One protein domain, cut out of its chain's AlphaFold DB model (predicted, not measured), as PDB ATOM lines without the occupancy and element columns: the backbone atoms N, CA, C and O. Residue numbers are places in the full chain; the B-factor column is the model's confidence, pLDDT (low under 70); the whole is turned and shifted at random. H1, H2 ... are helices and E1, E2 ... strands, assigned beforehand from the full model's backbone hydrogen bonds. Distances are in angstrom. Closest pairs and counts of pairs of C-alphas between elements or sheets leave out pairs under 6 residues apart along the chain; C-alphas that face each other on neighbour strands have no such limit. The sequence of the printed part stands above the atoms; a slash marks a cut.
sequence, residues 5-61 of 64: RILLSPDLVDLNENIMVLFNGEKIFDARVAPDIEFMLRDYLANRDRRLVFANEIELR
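AT A GLANCE: This is residues 5 to 61 of the 64 residues of an uncharacterized protein of candidate division Zixibacteria bacterium RBG_16_53_22 (UniProt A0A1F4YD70). An elongated model in three parts in a row: the hairpin of E2 and E3 at one end, a short antiparallel pair of strands, E1 and E4, in the middle, and the helix H1 at the other end. Residues 45 to 51, of which 45 to 47 belong to H1, stick out at the helix end. The printed part has 57 residues, with one named helix and four named strands in the order E1, E2, E3, H1, E4; the two sheets, E1 - E4 and E2 - E3, have two strands each and are antiparallel. The class is mixed, helices and strands. The whole is only just compact, close to loose, with a radius of gyration of the C-alphas of 12.2 A, and spans 36 by 23 by 18 A.

IN THESE COORDINATES: E1, residues 5 to 8, begins at C-alpha 5 at (240.803, 259.754, 95.953) and is 9.5 A long from first to last C-alpha. E2, residues 18 to 23, is 16.3 A long. E3, residues 26 to 32, is the longest strand by residues and measures 18.0 A. H1, residues 37 to 47, is 15.3 A long and begins at C-alpha 37 at (229.147, 251.801, 105.976). E4, residues 56 to 60, is 13.3 A long and ends at C-alpha 60 at (239.111, 259.388, 89.977).

HOW THE PARTS SIT: E1 and E4 are antiparallel neighbours at 152 degrees between their directions; C-alphas 7 and 57 face each other at 4.4 A. Between them N 8 and O 56, 2.8 A, and N 58 and O 6, 2.9 A, are within hydrogen-bond range. E1 and E2 are apart. E2 and E3 form a hairpin, antiparallel at 161 degrees, in which C-alphas 18 and 32 face each other at 4.2 A. N 19 and O 31 at 2.9 A and N 23 and O 26 at 2.8 A are within hydrogen-bond range. E3 and E4 are only just apart, their closest C-alphas 8.2 A from each other. H1 is apart from E1 and from E2. The closest C-alphas of H1 and E4 are those of Phe 39 and Asn 56, 6.5 A apart, and their centres are 14.2 A apart. In H1 every O i to N i+4 pair is within hydrogen-bond range.

THE WHOLE: The two C-alphas farthest apart are those of Glu 26 and Arg 48, at 35.8 A, while the first and last printed C-alphas, of Arg 5 and Arg 61, are 8.9 A apart. The printed part has no cut. The links E2 to E3 and E3 to H1 are tight, those from E1 to E2 and from H1 to E4 are short, and no link is long. The mean pLDDT of the printed part is 87.8; residues 50 to 52 are under 70.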
ATOM      1  N   ARG A   5     242.007 260.049  95.184       90.38
ATOM      2  CA  ARG A   5     240.803 259.754  95.953       90.38
ATOM      3  C   ARG A   5     240.366 261.032  96.643       90.38
ATOM      4  O   ARG A   5     241.187 261.702  97.267       90.38
ATOM      5  N   ILE A   6     239.088 261.356  96.514       90.69
ATOM      6  CA  ILE A   6     238.452 262.446  97.248       90.69
ATOM      7  C   ILE A   6     237.623 261.805  98.351       90.69
ATOM      8  O   ILE A   6     236.699 261.051  98.059       90.69
ATOM      9  N   LEU A   7     237.964 262.093  99.603       91.50
ATOM     10  CA  LEU A   7     237.187 261.645 100.754       91.50
ATOM     11  C   LEU A   7     236.034 262.621 100.992       91.50
ATOM     12  O   LEU A   7     236.233 263.837 100.991       91.50
ATOM     13  N   LEU A   8     234.835 262.088 101.188       91.56
ATOM     14  CA  LEU A   8     233.618 262.868 101.352       91.56
ATOM     15  C   LEU A   8     233.223 262.903 102.824       91.56
ATOM     16  O   LEU A   8     232.910 261.866 103.412       91.56
ATOM     17  N   SER A   9     233.216 264.099 103.410       89.06
ATOM     18  CA  SER A   9     232.626 264.335 104.729       89.06
ATOM     19  C   SER A   9     231.234 264.955 104.567       89.06
ATOM     20  O   SER A   9     231.104 265.919 103.804       89.06
ATOM     21  N   PRO A  10     230.212 264.467 105.293       87.25
ATOM     22  CA  PRO A  10     228.885 265.081 105.301       87.25
ATOM     23  C   PRO A  10     228.887 266.506 105.884       87.25
ATOM     24  O   PRO A  10     227.945 267.255 105.654       87.25
ATOM     25  N   ASP A  11     229.950 266.908 106.591       87.88
ATOM     26  CA  ASP A  11     230.116 268.285 107.079       87.88
ATOM     27  C   ASP A  11     230.546 269.260 105.968       87.88
ATOM     28  O   ASP A  11     230.488 270.476 106.145       87.88
ATOM     29  N   LEU A  12     231.026 268.734 104.835       87.38
ATOM     30  CA  LEU A  12     231.557 269.518 103.716       87.38
ATOM     31  C   LEU A  12     230.644 269.500 102.490       87.38
ATOM     32  O   LEU A  12     230.637 270.464 101.728       87.38
ATOM     33  N   VAL A  13     229.915 268.404 102.273       89.19
ATOM     34  CA  VAL A  13     229.044 268.212 101.107       89.19
ATOM     35  C   VAL A  13     227.724 267.569 101.517       89.19
ATOM     36  O   VAL A  13     227.703 266.659 102.346       89.19
ATOM     37  N   ASP A  14     226.623 267.999 100.899       90.00
ATOM     38  CA  ASP A  14     225.331 267.334 101.074       90.00
ATOM     39  C   ASP A  14     225.260 266.074 100.197       90.00
ATOM     40  O   ASP A  14     225.205 266.141  98.970       90.00
ATOM     41  N   LEU A  15     225.247 264.903 100.837       88.50
ATOM     42  CA  LEU A  15     225.152 263.594 100.174       88.50
ATOM     43  C   LEU A  15     223.736 263.285  99.645       88.50
ATOM     44  O   LEU A  15     223.503 262.252  99.002       88.50
ATOM     45  N   ASN A  16     222.757 264.152  99.922       90.69
ATOM     46  CA  ASN A  16     221.422 264.057  99.338       90.69
ATOM     47  C   ASN A  16     221.340 264.656  97.935       90.69
ATOM     48  O   ASN A  16     220.401 264.328  97.205       90.69
ATOM     49  N   GLU A  17     222.330 265.455  97.551       92.69
ATOM     50  CA  GLU A  17     222.451 266.042  96.226       92.69
ATOM     51  C   GLU A  17     223.493 265.304  95.374       92.69
ATOM     52  O   GLU A  17     224.214 264.408  95.828       92.69
ATOM     53  N   ASN A  18     223.553 265.658  94.091       94.50
ATOM     54  CA  ASN A  18     224.629 265.190  93.232       94.50
ATOM     55  C   ASN A  18     225.933 265.889  93.610       94.50
ATOM     56  O   ASN A  18     225.987 267.110  93.734       94.50
ATOM     57  N   ILE A  19     227.011 265.114  93.690       93.19
ATOM     58  CA  ILE A  19     228.356 265.658  93.816       93.19
ATOM     59  C   ILE A  19     228.925 265.834  92.418       93.19
ATOM     60  O   ILE A  19     229.007 264.876  91.649       93.19
ATOM     61  N   MET A  20     229.356 267.057  92.116       93.81
ATOM     62  CA  MET A  20     230.046 267.394  90.879       93.81
ATOM     63  C   MET A  20     231.538 267.595  91.141       93.81
ATOM     64  O   MET A  20     231.917 268.383  92.005       93.81
ATOM     65  N   VAL A  21     232.388 266.926  90.361       90.81
ATOM     66  CA  VAL A  21     233.836 267.162  90.368       90.81
ATOM     67  C   VAL A  21     234.255 267.754  89.033       90.81
ATOM     68  O   VAL A  21     234.010 267.176  87.970       90.81
ATOM     69  N   LEU A  22     234.917 268.907  89.111       91.25
ATOM     70  CA  LEU A  22     235.511 269.596  87.975       91.25
ATOM     71  C   LEU A  22     237.033 269.447  88.024       91.25
ATOM     72  O   LEU A  22     237.652 269.740  89.047       91.25
ATOM     73  N   PHE A  23     237.646 269.045  86.915       86.25
ATOM     74  CA  PHE A  23     239.096 269.016  86.750       86.25
ATOM     75  C   PHE A  23     239.481 269.876  85.552       86.25
ATOM     76  O   PHE A  23     239.004 269.652  84.446       86.25
ATOM     77  N   ASN A  24     240.302 270.906  85.778       89.00
ATOM     78  CA  ASN A  24     240.636 271.918  84.766       89.00
ATOM     79  C   ASN A  24     239.401 272.548  84.086       89.00
ATOM     80  O   ASN A  24     239.431 272.876  82.905       89.00
ATOM     81  N   GLY A  25     238.306 272.714  84.835       91.00
ATOM     82  CA  GLY A  25     237.042 273.255  84.324       91.00
ATOM     83  C   GLY A  25     236.157 272.242  83.590       91.00
ATOM     84  O   GLY A  25     235.025 272.577  83.251       91.00
ATOM     85  N   GLU A  26     236.618 271.007  83.387       89.62
ATOM     86  CA  GLU A  26     235.833 269.933  82.782       89.62
ATOM     87  C   GLU A  26     235.137 269.087  83.851       89.62
ATOM     88  O   GLU A  26     235.736 268.714  84.861       89.62
ATOM     89  N   LYS A  27     233.862 268.760  83.627       92.00
ATOM     90  CA  LYS A  27     233.080 267.908  84.523       92.00
ATOM     91  C   LYS A  27     233.460 266.445  84.338       92.00
ATOM     92  O   LYS A  27     233.072 265.825  83.354       92.00
ATOM     93  N   ILE A  28     234.171 265.897  85.319       91.06
ATOM     94  CA  ILE A  28     234.666 264.513  85.291       91.06
ATOM     95  C   ILE A  28     233.842 263.558  86.163       91.06
ATOM     96  O   ILE A  28     233.966 262.343  86.031       91.06
ATOM     97  N   PHE A  29     232.996 264.092  87.047       91.50
ATOM     98  CA  PHE A  29     232.063 263.329  87.874       91.50
ATOM     99  C   PHE A  29     230.828 264.183  88.178       91.50
ATOM    100  O   PHE A  29     230.963 265.380  88.430       91.50
ATOM    101  N   ASP A  30     229.640 263.584  88.129       94.19
ATOM    102  CA  ASP A  30     228.354 264.216  88.457       94.19
ATOM    103  C   ASP A  30     227.338 263.122  88.783       94.19
ATOM    104  O   ASP A  30     226.673 262.580  87.897       94.19
ATOM    105  N   ALA A  31     227.309 262.716  90.047       92.75
ATOM    106  CA  ALA A  31     226.414 261.671  90.518       92.75
ATOM    107  C   ALA A  31     226.173 261.791  92.024       92.75
ATOM    108  O   ALA A  31     226.975 262.364  92.764       92.75
ATOM    109  N   ARG A  32     225.069 261.204  92.488       92.50
ATOM    110  CA  ARG A  32     224.804 261.044  93.917       92.50
ATOM    111  C   ARG A  32     225.708 259.959  94.494       92.50
ATOM    112  O   ARG A  32     225.767 258.851  93.960       92.50
ATOM    113  N   VAL A  33     226.362 260.267  95.608       91.00
ATOM    114  CA  VAL A  33     227.200 259.317  96.345       91.00
ATOM    115  C   VAL A  33     226.545 259.043  97.690       91.00
ATOM    116  O   VAL A  33     226.455 259.925  98.538       91.00
ATOM    117  N   ALA A  34     226.049 257.822  97.872       90.56
ATOM    118  CA  ALA A  34     225.467 257.402  99.142       90.56
ATOM    119  C   ALA A  34     226.572 257.100 100.167       90.56
ATOM    120  O   ALA A  34     227.658 256.695  99.761       90.56
ATOM    121  N   PRO A  35     226.323 257.241 101.477       90.38
ATOM    122  CA  PRO A  35     227.251 256.763 102.500       90.38
ATOM    123  C   PRO A  35     227.565 255.268 102.344       90.38
ATOM    124  O   PRO A  35     226.664 254.468 102.080       90.38
ATOM    125  N   ASP A  36     228.824 254.891 102.553       91.44
ATOM    126  CA  ASP A  36     229.298 253.507 102.543       91.44
ATOM    127  C   ASP A  36     229.739 253.099 103.957       91.44
ATOM    128  O   ASP A  36     230.785 253.505 104.463       91.44
ATOM    129  N   ILE A  37     228.919 252.267 104.603       89.44
ATOM    130  CA  ILE A  37     229.147 251.801 105.976       89.44
ATOM    131  C   ILE A  37     230.427 250.962 106.077       89.44
ATOM    132  O   ILE A  37     231.137 251.050 107.081       89.44
ATOM    133  N   GLU A  38     230.733 250.143 105.068       90.06
ATOM    134  CA  GLU A  38     231.932 249.307 105.087       90.06
ATOM    135  C   GLU A  38     233.180 250.187 105.021       90.06
ATOM    136  O   GLU A  38     234.102 250.011 105.822       90.06
ATOM    137  N   PHE A  39     233.176 251.186 104.134       89.38
ATOM    138  CA  PHE A  39     234.224 252.199 104.077       89.38
ATOM    139  C   PHE A  39     234.388 252.919 105.422       89.38
ATOM    140  O   PHE A  39     235.501 252.965 105.944       89.38
ATOM    141  N   MET A  40     233.295 253.403 106.021       87.69
ATOM    142  CA  MET A  40     233.320 254.105 107.310       87.69
ATOM    143  C   MET A  40     233.934 253.259 108.431       87.69
ATOM    144  O   MET A  40     234.760 253.745 109.204       87.69
ATOM    145  N   LEU A  41     233.558 251.978 108.528       87.75
ATOM    146  CA  LEU A  41     234.123 251.061 109.521       87.75
ATOM    147  C   LEU A  41     235.617 250.843 109.286       87.75
ATOM    148  O   LEU A  41     236.404 250.847 110.236       87.75
ATOM    149  N   ARG A  42     236.014 250.658 108.027       89.31
ATOM    150  CA  ARG A  42     237.407 250.415 107.654       89.31
ATOM    151  C   ARG A  42     238.279 251.645 107.915       89.31
ATOM    152  O   ARG A  42     239.377 251.493 108.446       89.31
ATOM    153  N   ASP A  43     237.782 252.839 107.600       85.69
ATOM    154  CA  ASP A  43     238.457 254.115 107.852       85.69
ATOM    155  C   ASP A  43     238.606 254.386 109.357       85.69
ATOM    156  O   ASP A  43     239.708 254.656 109.840       85.69
ATOM    157  N   TYR A  44     237.535 254.167 110.129       84.81
ATOM    158  CA  TYR A  44     237.574 254.264 111.587       84.81
ATOM    159  C   TYR A  44     238.594 253.299 112.205       84.81
ATOM    160  O   TYR A  44     239.346 253.679 113.101       84.81
ATOM    161  N   LEU A  45     238.657 252.048 111.741       86.12
ATOM    162  CA  LEU A  45     239.630 251.075 112.247       86.12
ATOM    163  C   LEU A  45     241.074 251.449 111.887       86.12
ATOM    164  O   LEU A  45     241.972 251.224 112.702       86.12
ATOM    165  N   ALA A  46     241.290 252.011 110.695       84.44
ATOM    166  CA  ALA A  46     242.606 252.404 110.206       84.44
ATOM    167  C   ALA A  46     243.152 253.642 110.931       84.44
ATOM    168  O   ALA A  46     244.303 253.639 111.367       84.44
ATOM    169  N   ASN A  47     242.326 254.675 111.100       83.00
ATOM    170  CA  ASN A  47     242.757 255.957 111.658       83.00
ATOM    171  C   ASN A  47     242.498 256.074 113.167       83.00
ATOM    172  O   ASN A  47     243.113 256.903 113.837       83.00
ATOM    173  N   ARG A  48     241.594 255.249 113.717       77.06
ATOM    174  CA  ARG A  48     241.075 255.333 115.099       77.06
ATOM    175  C   ARG A  48     240.575 256.728 115.482       77.06
ATOM    176  O   ARG A  48     240.484 257.050 116.667       77.06
ATOM    177  N   ASP A  49     240.234 257.538 114.486       71.31
ATOM    178  CA  ASP A  49     239.751 258.897 114.663       71.31
ATOM    179  C   ASP A  49     238.220 258.911 114.604       71.31
ATOM    180  O   ASP A  49     237.602 258.254 113.772       71.31
ATOM    181  N   ARG A  50     237.604 259.643 115.533       66.25
ATOM    182  CA  ARG A  50     236.152 259.877 115.588       66.25
ATOM    183  C   ARG A  50     235.775 261.306 115.212       66.25
ATOM    184  O   ARG A  50     234.594 261.630 115.221       66.25
ATOM    185  N   ARG A  51     236.761 262.180 114.984       68.56
ATOM    186  CA  ARG A  51     236.553 263.608 114.723       68.56
ATOM    187  C   ARG A  51     236.356 263.893 113.240       68.56
ATOM    188  O   ARG A  51     235.538 264.739 112.911       68.56
ATOM    189  N   LEU A  52     237.076 263.187 112.370       69.94
ATOM    190  CA  LEU A  52     236.899 263.230 110.920       69.94
ATOM    191  C   LEU A  52     236.242 261.927 110.468       69.94
ATOM    192  O   LEU A  52     236.902 260.900 110.362       69.94
ATOM    193  N   VAL A  53     234.927 261.971 110.250       77.88
ATOM    194  CA  VAL A  53     234.155 260.826 109.756       77.88
ATOM    195  C   VAL A  53     233.878 261.038 108.275       77.88
ATOM    196  O   VAL A  53     233.042 261.857 107.895       77.88
ATOM    197  N   PHE A  54     234.581 260.296 107.429       88.94
ATOM    198  CA  PHE A  54     234.291 260.268 106.002       88.94
ATOM    199  C   PHE A  54     233.169 259.273 105.735       88.94
ATOM    200  O   PHE A  54     233.243 258.122 106.155       88.94
ATOM    201  N   ALA A  55     232.123 259.714 105.046       89.12
ATOM    202  CA  ALA A  55     230.963 258.888 104.736       89.12
ATOM    203  C   ALA A  55     231.170 258.038 103.479       89.12
ATOM    204  O   ALA A  55     230.560 256.981 103.362       89.12
ATOM    205  N   ASN A  56     231.989 258.499 102.531       91.75
ATOM    206  CA  ASN A  56     232.366 257.740 101.341       91.75
ATOM    207  C   ASN A  56     233.602 258.369 100.667       91.75
ATOM    208  O   ASN A  56     234.169 259.347 101.160       91.75
ATOM    209  N   GLU A  57     233.987 257.845  99.511       91.50
ATOM    210  CA  GLU A  57     235.047 258.353  98.663       91.50
ATOM    211  C   GLU A  57     234.707 258.281  97.173       91.50
ATOM    212  O   GLU A  57     233.934 257.437  96.722       91.50
ATOM    213  N   ILE A  58     235.330 259.163  96.392       91.00
ATOM    214  CA  ILE A  58     235.300 259.126  94.929       91.00
ATOM    215  C   ILE A  58     236.716 258.826  94.447       91.00
ATOM    216  O   ILE A  58     237.641 259.609  94.682       91.00
ATOM    217  N   GLU A  59     236.891 257.699  93.760       89.75
ATOM    218  CA  GLU A  59     238.142 257.369  93.080       89.75
ATOM    219  C   GLU A  59     238.099 257.890  91.642       89.75
ATOM    220  O   GLU A  59     237.274 257.464  90.833       89.75
ATOM    221  N   LEU A  60     239.008 258.808  91.311       86.56
ATOM    222  CA  LEU A  60     239.111 259.388  89.977       86.56
ATOM    223  C   LEU A  60     240.370 258.873  89.291       86.56
ATOM    224  O   LEU A  60     241.500 259.057  89.758       86.56
ATOM    225  N   ARG A  61     240.153 258.220  88.148       82.06
ATOM    226  CA  ARG A  61     241.210 257.753  87.256       82.06
ATOM    227  C   ARG A  61     241.169 258.606  85.989       82.06
ATOM    228  O   ARG A  61     240.120 258.640  85.348       82.06
TER     229      ARG A  61